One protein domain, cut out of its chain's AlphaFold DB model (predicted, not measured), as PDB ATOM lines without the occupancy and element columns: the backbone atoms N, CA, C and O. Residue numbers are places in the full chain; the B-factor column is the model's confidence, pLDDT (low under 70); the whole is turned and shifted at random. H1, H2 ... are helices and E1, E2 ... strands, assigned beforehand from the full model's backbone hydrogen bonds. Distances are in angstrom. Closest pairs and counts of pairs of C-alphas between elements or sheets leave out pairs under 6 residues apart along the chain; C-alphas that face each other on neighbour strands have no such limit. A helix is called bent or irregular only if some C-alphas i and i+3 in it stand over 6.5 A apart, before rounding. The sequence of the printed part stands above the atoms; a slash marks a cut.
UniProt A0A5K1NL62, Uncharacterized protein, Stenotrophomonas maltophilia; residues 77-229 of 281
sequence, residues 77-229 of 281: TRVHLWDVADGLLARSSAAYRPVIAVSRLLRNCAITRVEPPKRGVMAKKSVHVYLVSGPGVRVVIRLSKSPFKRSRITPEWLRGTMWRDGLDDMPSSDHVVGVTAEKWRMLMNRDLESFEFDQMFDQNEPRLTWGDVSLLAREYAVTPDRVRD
ATOM      1  N   THR A  77     -21.070  11.223 -43.769       91.69
ATOM      2  CA  THR A  77     -22.001  11.296 -44.904       91.69
ATOM      3  C   THR A  77     -23.422  10.868 -44.545       91.69
ATOM      4  O   THR A  77     -24.331  11.033 -45.357       91.69
ATOM      5  N   ARG A  78     -23.637  10.323 -43.339       92.44
ATOM      6  CA  ARG A  78     -24.911   9.717 -42.933       92.44
ATOM      7  C   ARG A  78     -25.454  10.343 -41.658       92.44
ATOM      8  O   ARG A  78     -24.704  10.699 -40.750       92.44
ATOM      9  N   VAL A  79     -26.778  10.338 -41.542       94.69
ATOM     10  CA  VAL A  79     -27.457  10.569 -40.269       94.69
ATOM     11  C   VAL A  79     -27.582   9.246 -39.516       94.69
ATOM     12  O   VAL A  79     -28.129   8.258 -40.009       94.69
ATOM     13  N   HIS A  80     -27.071   9.203 -38.288       94.75
ATOM     14  CA  HIS A  80     -27.126   8.004 -37.455       94.75
ATOM     15  C   HIS A  80     -28.394   7.993 -36.614       94.75
ATOM     16  O   HIS A  80     -28.535   8.764 -35.672       94.75
ATOM     17  N   LEU A  81     -29.303   7.073 -36.919       94.38
ATOM     18  CA  LEU A  81     -30.533   6.878 -36.153       94.38
ATOM     19  C   LEU A  81     -30.324   5.824 -35.066       94.38
ATOM     20  O   LEU A  81     -30.106   4.646 -35.366       94.38
ATOM     21  N   TRP A  82     -30.394   6.249 -33.808       95.00
ATOM     22  CA  TRP A  82     -30.245   5.404 -32.629       95.00
ATOM     23  C   TRP A  82     -31.551   5.315 -31.852       95.00
ATOM     24  O   TRP A  82     -32.220   6.315 -31.604       95.00
ATOM     25  N   ASP A  83     -31.878   4.113 -31.406       93.00
ATOM     26  CA  ASP A  83     -33.052   3.809 -30.613       93.00
ATOM     27  C   ASP A  83     -32.653   3.363 -29.207       93.00
ATOM     28  O   ASP A  83     -31.895   2.412 -29.009       93.00
ATOM     29  N   VAL A  84     -33.229   4.023 -28.209       92.06
ATOM     30  CA  VAL A  84     -33.038   3.727 -26.790       92.06
ATOM     31  C   VAL A  84     -34.395   3.397 -26.194       92.06
ATOM     32  O   VAL A  84     -35.334   4.180 -26.301       92.06
ATOM     33  N   ALA A  85     -34.515   2.231 -25.564       89.06
ATOM     34  CA  ALA A  85     -35.752   1.799 -24.924       89.06
ATOM     35  C   ALA A  85     -35.577   1.755 -23.403       89.06
ATOM     36  O   ALA A  85     -34.906   0.872 -22.874       89.06
ATOM     37  N   ASP A  86     -36.216   2.686 -22.697       85.62
ATOM     38  CA  ASP A  86     -36.315   2.681 -21.237       85.62
ATOM     39  C   ASP A  86     -37.694   2.152 -20.811       85.62
ATOM     40  O   ASP A  86     -38.630   2.895 -20.490       85.62
ATOM     41  N   GLY A  87     -37.829   0.825 -20.896       79.19
ATOM     42  CA  GLY A  87     -39.058   0.093 -20.584       79.19
ATOM     43  C   GLY A  87     -39.390   0.079 -19.089       79.19
ATOM     44  O   GLY A  87     -38.537   0.353 -18.250       79.19
ATOM     45  N   LEU A  88     -40.629  -0.281 -18.738       72.75
ATOM     46  CA  LEU A  88     -41.152  -0.230 -17.361       72.75
ATOM     47  C   LEU A  88     -40.279  -1.002 -16.346       72.75
ATOM     48  O   LEU A  88     -39.979  -0.476 -15.281       72.75
ATOM     49  N   LEU A  89     -39.830  -2.208 -16.711       71.88
ATOM     50  CA  LEU A  89     -39.103  -3.137 -15.831       71.88
ATOM     51  C   LEU A  89     -37.570  -3.046 -15.949       71.88
ATOM     52  O   LEU A  89     -36.845  -3.655 -15.166       71.88
ATOM     53  N   ALA A  90     -37.053  -2.300 -16.930       70.81
ATOM     54  CA  ALA A  90     -35.614  -2.152 -17.122       70.81
ATOM     55  C   ALA A  90     -35.035  -1.135 -16.126       70.81
ATOM     56  O   ALA A  90     -35.646  -0.102 -15.852       70.81
ATOM     57  N   ARG A  91     -33.824  -1.366 -15.608       75.44
ATOM     58  CA  ARG A  91     -33.087  -0.304 -14.904       75.44
ATOM     59  C   ARG A  91     -32.696   0.758 -15.929       75.44
ATOM     60  O   ARG A  91     -32.058   0.419 -16.921       75.44
ATOM     61  N   SER A  92     -33.016   2.027 -15.677       74.88
ATOM     62  CA  SER A  92     -32.699   3.119 -16.610       74.88
ATOM     63  C   SER A  92     -31.211   3.156 -16.976       74.88
ATOM     64  O   SER A  92     -30.872   3.304 -18.143       74.88
ATOM     65  N   SER A  93     -30.307   2.879 -16.029       76.62
ATOM     66  CA  SER A  93     -28.864   2.781 -16.301       76.62
ATOM     67  C   SER A  93     -28.492   1.723 -17.349       76.62
ATOM     68  O   SER A  93     -27.542   1.920 -18.105       76.62
ATOM     69  N   ALA A  94     -29.239   0.618 -17.435       79.38
ATOM     70  CA  ALA A  94     -29.024  -0.408 -18.449       79.38
ATOM     71  C   ALA A  94     -29.466   0.067 -19.841       79.38
ATOM     72  O   ALA A  94     -28.779  -0.223 -20.817       79.38
ATOM     73  N   ALA A  95     -30.553   0.843 -19.924       82.06
ATOM     74  CA  ALA A  95     -31.044   1.408 -21.181       82.06
ATOM     75  C   ALA A  95     -30.043   2.398 -21.802       82.06
ATOM     76  O   ALA A  95     -29.829   2.379 -23.011       82.06
ATOM     77  N   TYR A  96     -29.373   3.213 -20.980       86.88
ATOM     78  CA  TYR A  96     -28.390   4.193 -21.461       86.88
ATOM     79  C   TYR A  96     -26.986   3.628 -21.659       86.88
ATOM     80  O   TYR A  96     -26.150   4.299 -22.261       86.88
ATOM     81  N   ARG A  97     -26.690   2.409 -21.189       87.50
ATOM     82  CA  ARG A  97     -25.342   1.825 -21.278       87.50
ATOM     83  C   ARG A  97     -24.743   1.893 -22.693       87.50
ATOM     84  O   ARG A  97     -23.574   2.271 -22.782       87.50
ATOM     85  N   PRO A  98     -25.484   1.596 -23.783       88.31
ATOM     86  CA  PRO A  98     -24.927   1.705 -25.126       88.31
ATOM     87  C   PRO A  98     -24.569   3.141 -25.510       88.31
ATOM     88  O   PRO A  98     -23.477   3.386 -26.012       88.31
ATOM     89  N   VAL A  99     -25.443   4.095 -25.181       90.19
ATOM     90  CA  VAL A  99     -25.244   5.533 -25.424       90.19
ATOM     91  C   VAL A  99     -24.033   6.064 -24.648       90.19
ATOM     92  O   VAL A  99     -23.182   6.753 -25.207       90.19
ATOM     93  N   ILE A 100     -23.901   5.678 -23.376       91.00
ATOM     94  CA  ILE A 100     -22.760   6.047 -22.528       91.00
ATOM     95  C   ILE A 100     -21.459   5.486 -23.106       91.00
ATOM     96  O   ILE A 100     -20.449   6.189 -23.140       91.00
ATOM     97  N   ALA A 101     -21.467   4.232 -23.572       89.44
ATOM     98  CA  ALA A 101     -20.281   3.596 -24.136       89.44
ATOM     99  C   ALA A 101     -19.780   4.339 -25.385       89.44
ATOM    100  O   ALA A 101     -18.580   4.583 -25.512       89.44
ATOM    101  N   VAL A 102     -20.690   4.774 -26.262       90.31
ATOM    102  CA  VAL A 102     -20.336   5.480 -27.505       90.31
ATOM    103  C   VAL A 102     -20.128   6.988 -27.331       90.31
ATOM    104  O   VAL A 102     -19.660   7.633 -28.263       90.31
ATOM    105  N   SER A 103     -20.383   7.555 -26.144       91.19
ATOM    106  CA  SER A 103     -20.261   9.002 -25.864       91.19
ATOM    107  C   SER A 103     -18.919   9.623 -26.273       91.19
ATOM    108  O   SER A 103     -18.864  10.777 -26.685       91.19
ATOM    109  N   ARG A 104     -17.824   8.851 -26.244       88.69
ATOM    110  CA  ARG A 104     -16.499   9.303 -26.707       88.69
ATOM    111  C   ARG A 104     -16.467   9.718 -28.183       88.69
ATOM    112  O   ARG A 104     -15.631  10.546 -28.528       88.69
ATOM    113  N   LEU A 105     -17.337   9.150 -29.019       89.31
ATOM    114  CA  LEU A 105     -17.474   9.504 -30.436       89.31
ATOM    115  C   LEU A 105     -18.233  10.821 -30.639       89.31
ATOM    116  O   LEU A 105     -18.196  11.373 -31.728       89.31
ATOM    117  N   LEU A 106     -18.898  11.315 -29.592       92.75
ATOM    118  CA  LEU A 106     -19.743  12.509 -29.607       92.75
ATOM    119  C   LEU A 106     -19.113  13.673 -28.831       92.75
ATOM    120  O   LEU A 106     -19.802  14.588 -28.390       92.75
ATOM    121  N   ARG A 107     -17.795  13.641 -28.613       90.81
ATOM    122  CA  ARG A 107     -17.101  14.744 -27.940       90.81
ATOM    123  C   ARG A 107     -17.223  16.028 -28.752       90.81
ATOM    124  O   ARG A 107     -17.119  15.993 -29.974       90.81
ATOM    125  N   ASN A 108     -17.384  17.145 -28.050       91.00
ATOM    126  CA  ASN A 108     -17.557  18.482 -28.616       91.00
ATOM    127  C   ASN A 108     -18.782  18.604 -29.536       91.00
ATOM    128  O   ASN A 108     -18.819  19.486 -30.387       91.00
ATOM    129  N   CYS A 109     -19.764  17.712 -29.394       93.81
ATOM    130  CA  CYS A 109     -21.034  17.829 -30.097       93.81
ATOM    131  C   CYS A 109     -22.049  18.591 -29.239       93.81
ATOM    132  O   CYS A 109     -22.045  18.504 -28.008       93.81
ATOM    133  N   ALA A 110     -22.945  19.297 -29.905       93.38
ATOM    134  CA  ALA A 110     -24.098  19.945 -29.320       93.38
ATOM    135  C   ALA A 110     -25.314  19.004 -29.359       93.38
ATOM    136  O   ALA A 110     -25.532  18.312 -30.352       93.38
ATOM    137  N   ILE A 111     -26.115  18.976 -28.294       93.62
ATOM    138  CA  ILE A 111     -27.380  18.234 -28.219       93.62
ATOM    139  C   ILE A 111     -28.565  19.190 -28.065       93.62
ATOM    140  O   ILE A 111     -28.486  20.189 -27.350       93.62
ATOM    141  N   THR A 112     -29.682  18.857 -28.707       92.81
ATOM    142  CA  THR A 112     -30.981  19.511 -28.517       92.81
ATOM    143  C   THR A 112     -32.108  18.478 -28.539       92.81
ATOM    144  O   THR A 112     -31.985  17.408 -29.139       92.81
ATOM    145  N   ARG A 113     -33.212  18.763 -27.854       92.25
ATOM    146  CA  ARG A 113     -34.430  17.951 -27.855       92.25
ATOM    147  C   ARG A 113     -35.375  18.461 -28.941       92.25
ATOM    148  O   ARG A 113     -35.533  19.656 -29.119       92.25
ATOM    149  N   VAL A 114     -36.077  17.566 -29.621       90.50
ATOM    150  CA  VAL A 114     -37.130  17.953 -30.568       90.50
ATOM    151  C   VAL A 114     -38.479  17.964 -29.858       90.50
ATOM    152  O   VAL A 114     -38.871  16.973 -29.225       90.50
ATOM    153  N   GLU A 115     -39.206  19.074 -29.958       87.88
ATOM    154  CA  GLU A 115     -40.609  19.135 -29.568       87.88
ATOM    155  C   GLU A 115     -41.491  18.670 -30.733       87.88
ATOM    156  O   GLU A 115     -41.399  19.218 -31.834       87.88
ATOM    157  N   PRO A 116     -42.354  17.659 -30.521       83.69
ATOM    158  CA  PRO A 116     -43.283  17.242 -31.554       83.69
ATOM    159  C   PRO A 116     -44.271  18.373 -31.878       83.69
ATOM    160  O   PRO A 116     -44.699  19.090 -30.965       83.69
ATOM    161  N   PRO A 117     -44.726  18.484 -33.139       82.94
ATOM    162  CA  PRO A 117     -45.805  19.399 -33.508       82.94
ATOM    163  C   PRO A 117     -47.016  19.147 -32.603       82.94
ATOM    164  O   PRO A 117     -47.268  17.996 -32.229       82.94
ATOM    165  N   LYS A 118     -47.755  20.206 -32.236       68.44
ATOM    166  CA  LYS A 118     -48.901  20.144 -31.307       68.44
ATOM    167  C   LYS A 118     -49.832  18.972 -31.659       68.44
ATOM    168  O   LYS A 118     -50.680  19.069 -32.536       68.44
ATOM    169  N   ARG A 119     -49.678  17.857 -30.945       56.31
ATOM    170  CA  ARG A 119     -50.595  16.713 -30.933       56.31
ATOM    171  C   ARG A 119     -51.228  16.630 -29.549       56.31
ATOM    172  O   ARG A 119     -50.622  17.056 -28.561       56.31
ATOM    173  N   GLY A 120     -52.451  16.100 -29.488       54.50
ATOM    174  CA  GLY A 120     -53.214  15.936 -28.248       54.50
ATOM    175  C   GLY A 120     -52.407  15.274 -27.120       54.50
ATOM    176  O   GLY A 120     -51.425  14.568 -27.354       54.50
ATOM    177  N   VAL A 121     -52.836  15.501 -25.877       52.53
ATOM    178  CA  VAL A 121     -52.111  15.198 -24.622       52.53
ATOM    179  C   VAL A 121     -51.588  13.749 -24.521       52.53
ATOM    180  O   VAL A 121     -50.582  13.503 -23.851       52.53
ATOM    181  N   MET A 122     -52.210  12.791 -25.220       48.72
ATOM    182  CA  MET A 122     -51.797  11.378 -25.247       48.72
ATOM    183  C   MET A 122     -50.636  11.056 -26.204       48.72
ATOM    184  O   MET A 122     -49.842  10.167 -25.907       48.72
ATOM    185  N   ALA A 123     -50.461  11.793 -27.306       51.91
ATOM    186  CA  ALA A 123     -49.399  11.527 -28.285       51.91
ATOM    187  C   ALA A 123     -48.004  11.979 -27.809       51.91
ATOM    188  O   ALA A 123     -46.990  11.563 -28.362       51.91
ATOM    189  N   LYS A 124     -47.940  12.819 -26.765       53.78
ATOM    190  CA  LYS A 124     -46.699  13.413 -26.239       53.78
ATOM    191  C   LYS A 124     -45.806  12.457 -25.429       53.78
ATOM    192  O   LYS A 124     -44.723  12.871 -25.028       53.78
ATOM    193  N   LYS A 125     -46.243  11.230 -25.103       58.25
ATOM    194  CA  LYS A 125     -45.670  10.498 -23.951       58.25
ATOM    195  C   LYS A 125     -44.730   9.326 -24.245       58.25
ATOM    196  O   LYS A 125     -43.991   8.963 -23.335       58.25
ATOM    197  N   SER A 126     -44.719   8.731 -25.439       73.81
ATOM    198  CA  SER A 126     -43.975   7.472 -25.633       73.81
ATOM    199  C   SER A 126     -42.571   7.647 -26.209       73.81
ATOM    200  O   SER A 126     -41.672   6.926 -25.781       73.81
ATOM    201  N   VAL A 127     -42.356   8.588 -27.134       86.62
ATOM    202  CA  VAL A 127     -41.072   8.750 -27.836       86.62
ATOM    203  C   VAL A 127     -40.579  10.188 -27.745       86.62
ATOM    204  O   VAL A 127     -41.245  11.122 -28.179       86.62
ATOM    205  N   HIS A 128     -39.384  10.348 -27.188       89.81
ATOM    206  CA  HIS A 128     -38.634  11.596 -27.183       89.81
ATOM    207  C   HIS A 128     -37.543  11.528 -28.244       89.81
ATOM    208  O   HIS A 128     -36.891  10.495 -28.375       89.81
ATOM    209  N   VAL A 129     -37.320  12.617 -28.971       92.88
ATOM    210  CA  VAL A 129     -36.278  12.693 -29.997       92.88
ATOM    211  C   VAL A 129     -35.251  13.735 -29.589       92.88
ATOM    212  O   VAL A 129     -35.614  14.808 -29.112       92.88
ATOM    213  N   TYR A 130     -33.980  13.402 -29.775       94.81
ATOM    214  CA  TYR A 130     -32.849  14.290 -29.557       94.81
ATOM    215  C   TYR A 130     -31.994  14.312 -30.814       94.81
ATOM    216  O   TYR A 130     -31.777  13.266 -31.429       94.81
ATOM    217  N   LEU A 131     -31.505  15.488 -31.175       95.62
ATOM    218  CA  LEU A 131     -30.544  15.676 -32.250       95.62
ATOM    219  C   LEU A 131     -29.189  15.989 -31.622       95.62
ATOM    220  O   LEU A 131     -29.113  16.786 -30.686       95.62
ATOM    221  N   VAL A 132     -28.135  15.354 -32.121       95.94
ATOM    222  CA  VAL A 132     -26.752  15.597 -31.709       95.94
ATOM    223  C   VAL A 132     -25.933  15.924 -32.947       95.94
ATOM    224  O   VAL A 132     -25.843  15.092 -33.852       95.94
ATOM    225  N   SER A 133     -25.347  17.117 -32.977       95.56
ATOM    226  CA  SER A 133     -24.559  17.613 -34.104       95.56
ATOM    227  C   SER A 133     -23.174  18.067 -33.661       95.56
ATOM    228  O   SER A 133     -22.997  18.578 -32.558       95.56
ATOM    229  N   GLY A 134     -22.182  17.884 -34.520       93.38
ATOM    230  CA  GLY A 134     -20.815  18.344 -34.310       93.38
ATOM    231  C   GLY A 134     -19.963  18.106 -35.554       93.38
ATOM    232  O   GLY A 134     -20.493  17.713 -36.595       93.38
ATOM    233  N   PRO A 135     -18.635  18.306 -35.479       91.25
ATOM    234  CA  PRO A 135     -17.749  18.118 -36.626       91.25
ATOM    235  C   PRO A 135     -17.854  16.701 -37.216       91.25
ATOM    236  O   PRO A 135     -17.356  15.740 -36.630       91.25
ATOM    237  N   GLY A 136     -18.516  16.573 -38.371       88.69
ATOM    238  CA  GLY A 136     -18.744  15.290 -39.050       88.69
ATOM    239  C   GLY A 136     -19.689  14.331 -38.312       88.69
ATOM    240  O   GLY A 136     -19.659  13.131 -38.570       88.69
ATOM    241  N   VAL A 137     -20.505  14.825 -37.377       94.62
ATOM    242  CA  VAL A 137     -21.401  14.003 -36.553       94.62
ATOM    243  C   VAL A 137     -22.833  14.484 -36.710       94.62
ATOM    244  O   VAL A 137     -23.132  15.633 -36.406       94.62
ATOM    245  N   ARG A 138     -23.725  13.577 -37.121       96.31
ATOM    246  CA  ARG A 138     -25.176  13.790 -37.184       96.31
ATOM    247  C   ARG A 138     -25.880  12.587 -36.587       96.31
ATOM    248  O   ARG A 138     -25.853  11.503 -37.170       96.31
ATOM    249  N   VAL A 139     -26.472  12.736 -35.406       96.62
ATOM    250  CA  VAL A 139     -27.138  11.628 -34.708       96.62
ATOM    251  C   VAL A 139     -28.537  12.030 -34.277       96.62
ATOM    252  O   VAL A 139     -28.733  13.050 -33.622       96.62
ATOM    253  N   VAL A 140     -29.506  11.175 -34.582       96.50
ATOM    254  CA  VAL A 140     -30.874  11.243 -34.070       96.50
ATOM    255  C   VAL A 140     -31.038  10.147 -33.027       96.50
ATOM    256  O   VAL A 140     -30.926   8.965 -33.343       96.50
ATOM    257  N   ILE A 141     -31.331  10.517 -31.783       95.44
ATOM    258  CA  ILE A 141     -31.589   9.569 -30.696       95.44
ATOM    259  C   ILE A 141     -33.079   9.572 -30.381       95.44
ATOM    260  O   ILE A 141     -33.625  10.564 -29.900       95.44
ATOM    261  N   ARG A 142     -33.736   8.436 -30.599       93.88
ATOM    262  CA  ARG A 142     -35.133   8.201 -30.237       93.88
ATOM    263  C   ARG A 142     -35.186   7.427 -28.931       93.88
ATOM    264  O   ARG A 142     -34.813   6.260 -28.855       93.88
ATOM    265  N   LEU A 143     -35.656   8.088 -27.887       92.12
ATOM    266  CA  LEU A 143     -35.862   7.512 -26.571       92.12
ATOM    267  C   LEU A 143     -37.331   7.123 -26.412       92.12
ATOM    268  O   LEU A 143     -38.185   7.974 -26.160       92.12
ATOM    269  N   SER A 144     -37.618   5.830 -26.521       89.81
ATOM    270  CA  SER A 144     -38.900   5.270 -26.107       89.81
ATOM    271  C   SER A 144     -38.893   5.078 -24.592       89.81
ATOM    272  O   SER A 144     -38.042   4.350 -24.078       89.81
ATOM    273  N   LYS A 145     -39.821   5.704 -23.864       85.69
ATOM    274  CA  LYS A 145     -39.882   5.597 -22.400       85.69
ATOM    275  C   LYS A 145     -41.263   5.204 -21.901       85.69
ATOM    276  O   LYS A 145     -42.282   5.513 -22.510       85.69
ATOM    277  N   SER A 146     -41.282   4.545 -20.748       81.94
ATOM    278  CA  SER A 146     -42.517   4.299 -20.006       81.94
ATOM    279  C   SER A 146     -43.150   5.617 -19.518       81.94
ATOM    280  O   SER A 146     -42.413   6.511 -19.091       81.94
ATOM    281  N   PRO A 147     -44.494   5.742 -19.495       75.06
ATOM    282  CA  PRO A 147     -45.186   6.950 -19.027       75.06
ATOM    283  C   PRO A 147     -44.895   7.314 -17.561       75.06
ATOM    284  O   PRO A 147     -45.094   8.463 -17.175       75.06
ATOM    285  N   PHE A 148     -44.403   6.369 -16.754       79.12
ATOM    286  CA  PHE A 148     -44.050   6.589 -15.347       79.12
ATOM    287  C   PHE A 148     -42.602   7.051 -15.144       79.12
ATOM    288  O   PHE A 148     -42.214   7.402 -14.030       79.12
ATOM    289  N   LYS A 149     -41.782   7.057 -16.202       77.75
ATOM    290  CA  LYS A 149     -40.361   7.396 -16.114       77.75
ATOM    291  C   LYS A 149     -40.071   8.790 -16.663       77.75
ATOM    292  O   LYS A 149     -40.525   9.179 -17.739       77.75
ATOM    293  N   ARG A 150     -39.218   9.530 -15.949       79.88
ATOM    294  CA  ARG A 150     -38.703  10.856 -16.355       79.88
ATOM    295  C   ARG A 150     -37.427  10.774 -17.203       79.88
ATOM    296  O   ARG A 150     -36.633  11.703 -17.237       79.88
ATOM    297  N   SER A 151     -37.244   9.653 -17.890       82.25
ATOM    298  CA  SER A 151     -36.105   9.344 -18.751       82.25
ATOM    299  C   SER A 151     -35.859  10.446 -19.783       82.25
ATOM    300  O   SER A 151     -36.801  10.888 -20.455       82.25
ATOM    301  N   ARG A 152     -34.598  10.881 -19.882       86.81
ATOM    302  CA  ARG A 152     -34.113  11.914 -20.800       86.81
ATOM    303  C   ARG A 152     -32.660  11.658 -21.194       86.81
ATOM    304  O   ARG A 152     -31.895  11.124 -20.393       86.81
ATOM    305  N   ILE A 153     -32.296  12.055 -22.413       88.69
ATOM    306  CA  ILE A 153     -30.901  12.097 -22.860       88.69
ATOM    307  C   ILE A 153     -30.351  13.471 -22.481       88.69
ATOM    308  O   ILE A 153     -30.943  14.490 -22.819       88.69
ATOM    309  N   THR A 154     -29.245  13.487 -21.749       88.38
ATOM    310  CA  THR A 154     -28.573  14.695 -21.256       88.38
ATOM    311  C   THR A 154     -27.071  14.564 -21.508       88.38
ATOM    312  O   THR A 154     -26.577  13.438 -21.662       88.38
ATOM    313  N   PRO A 155     -26.320  15.679 -21.484       88.75
ATOM    314  CA  PRO A 155     -24.857  15.651 -21.522       88.75
ATOM    315  C   PRO A 155     -24.197  14.753 -20.459       88.75
ATOM    316  O   PRO A 155     -23.101  14.239 -20.668       88.75
ATOM    317  N   GLU A 156     -24.878  14.479 -19.343       87.25
ATOM    318  CA  GLU A 156     -24.414  13.535 -18.313       87.25
ATOM    319  C   GLU A 156     -24.295  12.096 -18.849       87.25
ATOM    320  O   GLU A 156     -23.337  11.376 -18.541       87.25
ATOM    321  N   TRP A 157     -25.259  11.679 -19.680       87.00
ATOM    322  CA  TRP A 157     -25.253  10.380 -20.356       87.00
ATOM    323  C   TRP A 157     -24.342  10.387 -21.589       87.00
ATOM    324  O   TRP A 157     -23.685   9.386 -21.882       87.00
ATOM    325  N   LEU A 158     -24.263  11.526 -22.278       89.19
ATOM    326  CA  LEU A 158     -23.425  11.768 -23.452       89.19
ATOM    327  C   LEU A 158     -22.198  12.613 -23.098       89.19
ATOM    328  O   LEU A 158     -22.045  13.754 -23.530       89.19
ATOM    329  N   ARG A 159     -21.302  12.037 -22.296       89.00
ATOM    330  CA  ARG A 159     -20.134  12.746 -21.759       89.00
ATOM    331  C   ARG A 159     -19.299  13.418 -22.852       89.00
ATOM    332  O   ARG A 159     -18.789  12.748 -23.747       89.00
ATOM    333  N   GLY A 160     -19.082  14.723 -22.699       86.19
ATOM    334  CA  GLY A 160     -18.335  15.547 -23.650       86.19
ATOM    335  C   GLY A 160     -19.204  16.221 -24.711       86.19
ATOM    336  O   GLY A 160     -18.648  16.912 -25.559       86.19
ATOM    337  N   THR A 161     -20.525  16.034 -24.667       90.94
ATOM    338  CA  THR A 161     -21.477  16.902 -25.374       90.94
ATOM    339  C   THR A 161     -21.824  18.125 -24.528       90.94
ATOM    340  O   THR A 161     -21.628  18.119 -23.312       90.94
ATOM    341  N   MET A 162     -22.349  19.159 -25.175       91.00
ATOM    342  CA  MET A 162     -22.919  20.344 -24.536       91.00
ATOM    343  C   MET A 162     -24.323  20.586 -25.074       91.00
ATOM    344  O   MET A 162     -24.671  20.102 -26.149       91.00
ATOM    345  N   TRP A 163     -25.148  21.319 -24.344       90.75
ATOM    346  CA  TRP A 163     -26.411  21.764 -24.913       90.75
ATOM    347  C   TRP A 163     -26.176  22.762 -26.048       90.75
ATOM    348  O   TRP A 163     -25.264  23.582 -25.965       90.75
ATOM    349  N   ARG A 164     -27.000  22.693 -27.102       87.19
ATOM    350  CA  ARG A 164     -26.849  23.521 -28.311       87.19
ATOM    351  C   ARG A 164     -26.771  25.016 -28.013       87.19
ATOM    352  O   ARG A 164     -25.904  25.679 -28.566       87.19
ATOM    353  N   ASP A 165     -27.640  25.530 -27.144       80.19
ATOM    354  CA  ASP A 165     -27.760  26.983 -26.963       80.19
ATOM    355  C   ASP A 165     -26.892  27.540 -25.824       80.19
ATOM    356  O   ASP A 165     -27.050  28.705 -25.492       80.19
ATOM    357  N   GLY A 166     -25.997  26.737 -25.225       63.00
ATOM    358  CA  GLY A 166     -24.890  27.184 -24.354       63.00
ATOM    359  C   GLY A 166     -25.219  28.057 -23.129       63.00
ATOM    360  O   GLY A 166     -24.305  28.460 -22.418       63.00
ATOM    361  N   LEU A 167     -26.489  28.376 -22.878       56.72
ATOM    362  CA  LEU A 167     -26.935  29.245 -21.796       56.72
ATOM    363  C   LEU A 167     -27.219  28.397 -20.559       56.72
ATOM    364  O   LEU A 167     -28.348  27.967 -20.330       56.72
ATOM    365  N   ASP A 168     -26.177  28.189 -19.757       53.50
ATOM    366  CA  ASP A 168     -26.242  27.500 -18.461       53.50
ATOM    367  C   ASP A 168     -27.134  28.228 -17.420       53.50
ATOM    368  O   ASP A 168     -27.440  27.659 -16.373       53.50
ATOM    369  N   ASP A 169     -27.620  29.442 -17.724       50.59
ATOM    370  CA  ASP A 169     -28.393  30.300 -16.810       50.59
ATOM    371  C   ASP A 169     -29.918  30.318 -17.047       50.59
ATOM    372  O   ASP A 169     -30.646  30.996 -16.318       50.59
ATOM    373  N   MET A 170     -30.451  29.577 -18.028       48.53
ATOM    374  CA  MET A 170     -31.908  29.477 -18.212       48.53
ATOM    375  C   MET A 170     -32.487  28.267 -17.456       48.53
ATOM    376  O   MET A 170     -32.170  27.124 -17.788       48.53
ATOM    377  N   PRO A 171     -33.419  28.462 -16.494       47.91
ATOM    378  CA  PRO A 171     -34.029  27.366 -15.733       47.91
ATOM    379  C   PRO A 171     -34.968  26.475 -16.563       47.91
ATOM    380  O   PRO A 171     -35.563  25.537 -16.024       47.91
ATOM    381  N   SER A 172     -35.167  26.761 -17.856       50.03
ATOM    382  CA  SER A 172     -36.024  25.949 -18.712       50.03
ATOM    383  C   SER A 172     -35.282  24.690 -19.140       50.03
ATOM    384  O   SER A 172     -34.554  24.652 -20.128       50.03
ATOM    385  N   SER A 173     -35.507  23.646 -18.351       53.66
ATOM    386  CA  SER A 173     -35.222  22.258 -18.670       53.66
ATOM    387  C   SER A 173     -35.542  21.935 -20.133       53.66
ATOM    388  O   SER A 173     -36.705  21.990 -20.531       53.66
ATOM    389  N   ASP A 174     -34.510  21.513 -20.858       59.38
ATOM    390  CA  ASP A 174     -34.503  21.049 -22.243       59.38
ATOM    391  C   ASP A 174     -34.310  22.188 -23.261       59.38
ATOM    392  O   ASP A 174     -35.240  22.899 -23.631       59.38
ATOM    393  N   HIS A 175     -33.082  22.309 -23.773       75.00
ATOM    394  CA  HIS A 175     -32.812  23.005 -25.029       75.00
ATOM    395  C   HIS A 175     -33.613  22.306 -26.118       75.00
ATOM    396  O   HIS A 175     -33.373  21.127 -26.391       75.00
ATOM    397  N   VAL A 176     -34.625  22.992 -26.646       84.88
ATOM    398  CA  VAL A 176     -35.673  22.388 -27.464       84.88
ATOM    399  C   VAL A 176     -35.804  23.117 -28.791       84.88
ATOM    400  O   VAL A 176     -35.915  24.339 -28.835       84.88
ATOM    401  N   VAL A 177     -35.878  22.345 -29.871       87.69
ATOM    402  CA  VAL A 177     -36.261  22.819 -31.200       87.69
ATOM    403  C   VAL A 177     -37.665  22.340 -31.544       87.69
ATOM    404  O   VAL A 177     -37.978  21.153 -31.447       87.69
ATOM    405  N   GLY A 178     -38.523  23.267 -31.958       85.31
ATOM    406  CA  GLY A 178     -39.786  22.925 -32.607       85.31
ATOM    407  C   GLY A 178     -39.544  22.520 -34.061       85.31
ATOM    408  O   GLY A 178     -38.708  23.120 -34.732       85.31
ATOM    409  N   VAL A 179     -40.282  21.520 -34.546       87.25
ATOM    410  CA  VAL A 179     -40.247  21.086 -35.954       87.25
ATOM    411  C   VAL A 179     -41.650  21.036 -36.554       87.25
ATOM    412  O   VAL A 179     -42.647  20.872 -35.844       87.25
ATOM    413  N   THR A 180     -41.729  21.143 -37.881       87.25
ATOM    414  CA  THR A 180     -42.972  20.948 -38.635       87.25
ATOM    415  C   THR A 180     -43.464  19.496 -38.544       87.25
ATOM    416  O   THR A 180     -42.737  18.576 -38.158       87.25
ATOM    417  N   ALA A 181     -44.728  19.259 -38.912       85.31
ATOM    418  CA  ALA A 181     -45.298  17.912 -38.909       85.31
ATOM    419  C   ALA A 181     -44.637  16.957 -39.910       85.31
ATOM    420  O   ALA A 181     -44.549  15.757 -39.648       85.31
ATOM    421  N   GLU A 182     -44.153  17.499 -41.021       86.50
ATOM    422  CA  GLU A 182     -43.399  16.779 -42.041       86.50
ATOM    423  C   GLU A 182     -42.041  16.315 -41.508       86.50
ATOM    424  O   GLU A 182     -41.773  15.115 -41.473       86.50
ATOM    425  N   LYS A 183     -41.251  17.237 -40.953       88.38
ATOM    426  CA  LYS A 183     -39.954  16.940 -40.332       88.38
ATOM    427  C   LYS A 183     -40.067  15.957 -39.171       88.38
ATOM    428  O   LYS A 183     -39.258  15.042 -39.021       88.38
ATOM    429  N   TRP A 184     -41.130  16.072 -38.374       89.12
ATOM    430  CA  TRP A 184     -41.430  15.071 -37.353       89.12
ATOM    431  C   TRP A 184     -41.677  13.680 -37.953       89.12
ATOM    432  O   TRP A 184     -41.216  12.681 -37.399       89.12
ATOM    433  N   ARG A 185     -42.389  13.591 -39.083       87.25
ATOM    434  CA  ARG A 185     -42.631  12.322 -39.781       87.25
ATOM    435  C   ARG A 185     -41.322  11.713 -40.288       87.25
ATOM    436  O   ARG A 185     -41.126  10.522 -40.069       87.25
ATOM    437  N   MET A 186     -40.419  12.510 -40.856       89.31
ATOM    438  CA  MET A 186     -39.083  12.068 -41.296       89.31
ATOM    439  C   MET A 186     -38.271  11.462 -40.143       89.31
ATOM    440  O   MET A 186     -37.814  10.316 -40.214       89.31
ATOM    441  N   LEU A 187     -38.224  12.159 -39.001       89.94
ATOM    442  CA  LEU A 187     -37.581  11.666 -37.775       89.94
ATOM    443  C   LEU A 187     -38.172  10.332 -37.282       89.94
ATOM    444  O   LEU A 187     -37.459   9.487 -36.730       89.94
ATOM    445  N   MET A 188     -39.480  10.124 -37.454       88.50
ATOM    446  CA  MET A 188     -40.148   8.876 -37.070       88.50
ATOM    447  C   MET A 188     -39.925   7.751 -38.086       88.50
ATOM    448  O   MET A 188     -39.679   6.613 -37.678       88.50
ATOM    449  N   ASN A 189     -39.947   8.065 -39.380       85.75
ATOM    450  CA  ASN A 189     -39.847   7.096 -40.470       85.75
ATOM    451  C   ASN A 189     -38.413   6.640 -40.763       85.75
ATOM    452  O   ASN A 189     -38.244   5.673 -41.498       85.75
ATOM    453  N   ARG A 190     -37.401   7.246 -40.120       81.62
ATOM    454  CA  ARG A 190     -35.968   6.937 -40.322       81.62
ATOM    455  C   ARG A 190     -35.455   7.314 -41.715       81.62
ATOM    456  O   ARG A 190     -34.423   6.795 -42.127       81.62
ATOM    457  N   ASP A 191     -36.166   8.206 -42.384       78.00
ATOM    458  CA  ASP A 191     -35.842   8.708 -43.711       78.00
ATOM    459  C   ASP A 191     -35.434  10.165 -43.547       78.00
ATOM    460  O   ASP A 191     -36.286  11.048 -43.457       78.00
ATOM    461  N   LEU A 192     -34.147  10.372 -43.268       88.56
ATOM    462  CA  LEU A 192     -33.616  11.699 -42.999       88.56
ATOM    463  C   LEU A 192     -32.238  11.851 -43.622       88.56
ATOM    464  O   LEU A 192     -31.289  11.153 -43.244       88.56
ATOM    465  N   GLU A 193     -32.134  12.805 -44.534       90.31
ATOM    466  CA  GLU A 193     -30.884  13.175 -45.167       90.31
ATOM    467  C   GLU A 193     -30.061  14.135 -44.299       90.31
ATOM    468  O   GLU A 193     -30.562  14.833 -43.411       90.31
ATOM    469  N   SER A 194     -28.753  14.190 -44.562       91.62
ATOM    470  CA  SER A 194     -27.822  15.046 -43.816       91.62
ATOM    471  C   SER A 194     -28.219  16.525 -43.862       91.62
ATOM    472  O   SER A 194     -28.119  17.209 -42.847       91.62
ATOM    473  N   PHE A 195     -28.711  17.009 -45.007       89.69
ATOM    474  CA  PHE A 195     -29.109  18.411 -45.155       89.69
ATOM    475  C   PHE A 195     -30.370  18.746 -44.340       89.69
ATOM    476  O   PHE A 195     -30.462  19.818 -43.747       89.69
ATOM    477  N   GLU A 196     -31.327  17.823 -44.265       90.81
ATOM    478  CA  GLU A 196     -32.579  17.989 -43.516       90.81
ATOM    479  C   GLU A 196     -32.314  17.978 -42.015       90.81
ATOM    480  O   GLU A 196     -32.898  18.761 -41.259       90.81
ATOM    481  N   PHE A 197     -31.395  17.105 -41.590       93.75
ATOM    482  CA  PHE A 197     -30.883  17.089 -40.230       93.75
ATOM    483  C   PHE A 197     -30.274  18.442 -39.858       93.75
ATOM    484  O   PHE A 197     -30.655  18.998 -38.829       93.75
ATOM    485  N   ASP A 198     -29.384  18.984 -40.694       91.88
ATOM    486  CA  ASP A 198     -28.711  20.260 -40.432       91.88
ATOM    487  C   ASP A 198     -29.729  21.418 -40.371       91.88
ATOM    488  O   ASP A 198     -29.734  22.189 -39.412       91.88
ATOM    489  N   GLN A 199     -30.696  21.472 -41.298       89.75
ATOM    490  CA  GLN A 199     -31.780  22.466 -41.260       89.75
ATOM    491  C   GLN A 199     -32.611  22.401 -39.970       89.75
ATOM    492  O   GLN A 199     -32.995  23.433 -39.418       89.75
ATOM    493  N   MET A 200     -32.938  21.194 -39.494       90.94
ATOM    494  CA  MET A 200     -33.650  21.018 -38.224       90.94
ATOM    495  C   MET A 200     -32.795  21.409 -37.025       90.94
ATOM    496  O   MET A 200     -33.293  22.059 -36.105       90.94
ATOM    497  N   PHE A 201     -31.532  20.982 -37.019       91.06
ATOM    498  CA  PHE A 201     -30.623  21.189 -35.903       91.06
ATOM    499  C   PHE A 201     -30.287  22.664 -35.718       91.06
ATOM    500  O   PHE A 201     -30.316  23.142 -34.587       91.06
ATOM    501  N   ASP A 202     -30.032  23.391 -36.803       87.69
ATOM    502  CA  ASP A 202     -29.675  24.810 -36.752       87.69
ATOM    503  C   ASP A 202     -30.900  25.734 -36.729       87.69
ATOM    504  O   ASP A 202     -30.760  26.938 -36.545       87.69
ATOM    505  N   GLN A 203     -32.111  25.190 -36.912       82.75
ATOM    506  CA  GLN A 203     -33.336  25.970 -37.156       82.75
ATOM    507  C   GLN A 203     -33.214  26.929 -38.355       82.75
ATOM    508  O   GLN A 203     -33.953  27.908 -38.470       82.75
ATOM    509  N   ASN A 204     -32.322  26.592 -39.285       70.25
ATOM    510  CA  ASN A 204     -32.113  27.289 -40.543       70.25
ATOM    511  C   ASN A 204     -33.073  26.730 -41.595       70.25
ATOM    512  O   ASN A 204     -32.658  26.116 -42.575       70.25
ATOM    513  N   GLU A 205     -34.376  26.909 -41.379       62.53
ATOM    514  CA  GLU A 205     -35.334  26.722 -42.466       62.53
ATOM    515  C   GLU A 205     -35.151  27.871 -43.454       62.53
ATOM    516  O   GLU A 205     -35.405  29.024 -43.079       62.53
ATOM    517  N   PRO A 206     -34.712  27.609 -44.702       58.47
ATOM    518  CA  PRO A 206     -34.788  28.633 -45.721       58.47
ATOM    519  C   PRO A 206     -36.265  28.985 -45.855       58.47
ATOM    520  O   PRO A 206     -37.084  28.183 -46.302       58.47
ATOM    521  N   ARG A 207     -36.623  30.191 -45.417       56.00
ATOM    522  CA  ARG A 207     -37.910  30.781 -45.757       56.00
ATOM    523  C   ARG A 207     -37.831  31.091 -47.242       56.00
ATOM    524  O   ARG A 207     -37.449  32.198 -47.602       56.00
ATOM    525  N   LEU A 208     -38.119  30.102 -48.087       59.78
ATOM    526  CA  LEU A 208     -38.353  30.353 -49.501       59.78
ATOM    527  C   LEU A 208     -39.510  31.338 -49.558       59.78
ATOM    528  O   LEU A 208     -40.637  31.032 -49.162       59.78
ATOM    529  N   THR A 209     -39.206  32.562 -49.962       66.25
ATOM    530  CA  THR A 209     -40.249  33.542 -50.203       66.25
ATOM    531  C   THR A 209     -41.016  33.106 -51.449       66.25
ATOM    532  O   THR A 209     -40.480  32.418 -52.320       66.25
ATOM    533  N   TRP A 210     -42.277  33.521 -51.590       73.88
ATOM    534  CA  TRP A 210     -43.014  33.292 -52.841       73.88
ATOM    535  C   TRP A 210     -42.279  33.864 -54.065       73.88
ATOM    536  O   TRP A 210     -42.426  33.343 -55.169       73.88
ATOM    537  N   GLY A 211     -41.439  34.886 -53.859       76.50
ATOM    538  CA  GLY A 211     -40.513  35.400 -54.867       76.50
ATOM    539  C   GLY A 211     -39.491  34.354 -55.317       76.50
ATOM    540  O   GLY A 211     -39.365  34.121 -56.517       76.50
ATOM    541  N   ASP A 212     -38.839  33.659 -54.384       77.12
ATOM    542  CA  ASP A 212     -37.855  32.606 -54.687       77.12
ATOM    543  C   ASP A 212     -38.505  31.412 -55.393       77.12
ATOM    544  O   ASP A 212     -37.975  30.897 -56.376       77.12
ATOM    545  N   VAL A 213     -39.710  31.025 -54.957       74.06
ATOM    546  CA  VAL A 213     -40.512  29.988 -55.627       74.06
ATOM    547  C   VAL A 213     -40.843  30.402 -57.061       74.06
ATOM    548  O   VAL A 213     -40.725  29.591 -57.974       74.06
ATOM    549  N   SER A 214     -41.215  31.666 -57.287       74.06
ATOM    550  CA  SER A 214     -41.517  32.171 -58.632       74.06
ATOM    551  C   SER A 214     -40.286  32.208 -59.544       74.06
ATOM    552  O   SER A 214     -40.405  31.995 -60.751       74.06
ATOM    553  N   LEU A 215     -39.104  32.454 -58.976       81.06
ATOM    554  CA  LEU A 215     -37.844  32.504 -59.709       81.06
ATOM    555  C   LEU A 215     -37.391  31.094 -60.099       81.06
ATOM    556  O   LEU A 215     -37.113  30.859 -61.273       81.06
ATOM    557  N   LEU A 216     -37.453  30.140 -59.164       80.56
ATOM    558  CA  LEU A 216     -37.202  28.721 -59.435       80.56
ATOM    559  C   LEU A 216     -38.215  28.156 -60.440       80.56
ATOM    560  O   LEU A 216     -37.836  27.466 -61.380       80.56
ATOM    561  N   ALA A 217     -39.501  28.490 -60.306       79.56
ATOM    562  CA  ALA A 217     -40.524  28.065 -61.259       79.56
ATOM    563  C   ALA A 217     -40.222  28.558 -62.683       79.56
ATOM    564  O   ALA A 217     -40.407  27.813 -63.642       79.56
ATOM    565  N   ARG A 218     -39.703  29.783 -62.837       77.38
ATOM    566  CA  ARG A 218     -39.252  30.299 -64.140       77.38
ATOM    567  C   ARG A 218     -38.010  29.575 -64.651       77.38
ATOM    568  O   ARG A 218     -37.973  29.221 -65.824       77.38
ATOM    569  N   GLU A 219     -37.025  29.346 -63.788       83.81
ATOM    570  CA  GLU A 219     -35.764  28.678 -64.137       83.81
ATOM    571  C   GLU A 219     -35.984  27.232 -64.605       83.81
ATOM    572  O   GLU A 219     -35.414  26.805 -65.605       83.81
ATOM    573  N   TYR A 220     -36.895  26.509 -63.951       80.44
ATOM    574  CA  TYR A 220     -37.279  25.146 -64.323       80.44
ATOM    575  C   TYR A 220     -38.421  25.081 -65.351       80.44
ATOM    576  O   TYR A 220     -38.947  23.997 -65.610       80.44
ATOM    577  N   ALA A 221     -38.818  26.220 -65.937       84.38
ATOM    578  CA  ALA A 221     -39.927  26.335 -66.890       84.38
ATOM    579  C   ALA A 221     -41.223  25.643 -66.409       84.38
ATOM    580  O   ALA A 221     -41.965  25.037 -67.187       84.38
ATOM    581  N   VAL A 222     -41.494  25.722 -65.106       80.25
ATOM    582  CA  VAL A 222     -42.720  25.225 -64.487       80.25
ATOM    583  C   VAL A 222     -43.863  26.141 -64.910       80.25
ATOM    584  O   VAL A 222     -43.963  27.289 -64.475       80.25
ATOM    585  N   THR A 223     -44.733  25.634 -65.779       80.12
ATOM    586  CA  THR A 223     -45.949  26.329 -66.199       80.12
ATOM    587  C   THR A 223     -47.127  25.966 -65.290       80.12
ATOM    588  O   THR A 223     -47.159  24.858 -64.742       80.12
ATOM    589  N   PRO A 224     -48.131  26.852 -65.143       76.12
ATOM    590  CA  PRO A 224     -49.362  26.538 -64.418       76.12
ATOM    591  C   PRO A 224     -50.041  25.256 -64.916       76.12
ATOM    592  O   PRO A 224     -50.524  24.471 -64.104       76.12
ATOM    593  N   ASP A 225     -50.005  25.003 -66.227       79.69
ATOM    594  CA  ASP A 225     -50.556  23.787 -66.834       79.69
ATOM    595  C   ASP A 225     -49.836  22.526 -66.346       79.69
ATOM    596  O   ASP A 225     -50.476  21.545 -65.988       79.69
ATOM    597  N   ARG A 226     -48.507  22.572 -66.206       78.06
ATOM    598  CA  ARG A 226     -47.715  21.434 -65.719       78.06
ATOM    599  C   ARG A 226     -47.956  21.141 -64.239       78.06
ATOM    600  O   ARG A 226     -47.949  19.983 -63.831       78.06
ATOM    601  N   VAL A 227     -48.188  22.182 -63.437       76.25
ATOM    602  CA  VAL A 227     -48.583  22.034 -62.026       76.25
ATOM    603  C   VAL A 227     -49.994  21.463 -61.929       76.25
ATOM    604  O   VAL A 227     -50.228  20.549 -61.142       76.25
ATOM    605  N   ARG A 228     -50.926  21.955 -62.755       74.00
ATOM    606  CA  ARG A 228     -52.289  21.423 -62.859       74.00
ATOM    607  C   ARG A 228     -52.272  19.940 -63.226       74.00
ATOM    608  O   ARG A 228     -52.932  19.160 -62.548       74.00
ATOM    609  N   ASP A 229     -51.512  19.548 -64.244       79.56
ATOM    610  CA  ASP A 229     -51.413  18.154 -64.684       79.56
ATOM    611  C   ASP A 229     -50.827  17.253 -63.589       79.56
ATOM    612  O   ASP A 229     -51.306  16.142 -63.383       79.56
TER     613      ASP A 229
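This is residues 77 to 229 of the 281 residues of an uncharacterized protein of Stenotrophomonas maltophilia (UniProt A0A5K1NL62). What does the model look like? A strongly twisted sheet of five strands has H1 over one face and H3 over the other, and an arm with H4 and H5 sticks out from this body, where residues 206 to 213, 215 to 221 and 223 to 229 stand free. H2 grazes the sheet and is near H3. What is it built of? The printed part has 153 residues with five named helices and five named strands, in the order E1 H1 E2 E3 E4 E5 H2 H3 H4 H5; the sheet, E1 E4 E3 E2 E5, is mixed, as is the class, helices and strands. How large is it? It is loose, with a radius of gyration of the C-alphas of 18.5 A, and spans 60 by 35 by 31 A.

Where do the first elements lie? E1, residues 80 to 86, begins at C-alpha 80 (-27.126, 8.004, -37.455), and H1, residues 92 to 106, is 20.6 A long. E2 is residues 110 to 115, E3 residues 127 to 134, 23.3 A, and E4 residues 137 to 145, 24.7 A. What follows? E5 is residues 176 to 178, H2 residues 181 to 189, H3 residues 194 to 202 and H4 residues 210 to 219. H5, residues 224 to 229, ends at C-alpha 229 (-51.413, 18.154, -64.684).

How do the strands pair? E1 and E4 are parallel, with N 82 and O 140 2.8 A apart, and so are E2 and E5, with N 115 and O 177 2.8 A apart. E2, E3 and E4 form a meander, each strand the antiparallel neighbour of the one before, in two hairpins; N 112 and O 131 are 2.9 A apart, N 141 and O 130 2.8 A. Where are the helices? In three layers, helices on both faces of a sheet, H1 is along the strands over E1 and E4 at a height over the sheet of 9.7 A, its closest C-alphas to E1 being Ala 95 and Asp 86, 5.4 A, and H3 is on the opposite face, the C-alphas of Phe 201 and Leu 131 6.6 A apart. E1, H1 and E2 form a split strand-helix-strand unit, two strands running the same way with E4 and E3 between them, its crossover right-handed. H2 only grazes the sheet with residues 184 to 188 and is close to but not clearly touching H3, C-alphas 183 and 200 being 7.8 A apart; H4 and H5 are not on the sheet. How are the helix backbones? H1 is irregular, with C-alphas 101 and 104 7.3 A apart and 6 of 11 O i to N i+4 pairs within hydrogen-bond range; in H2, H3, H4 and H5 every such pair is.

How far does it reach? The C-alphas of Arg 91 and Asp 225, the two farthest apart, are 59.9 A apart, and the printed part has no cut. Which links are long? E2 to E3 and E4 to E5 are; in the latter, residues 162 to 163 pair parallel with residues 110 to 111 of E2. Where is confidence low? pLDDT is under 70 in residues 118 to 125, 166 to 174 and 205 to 209.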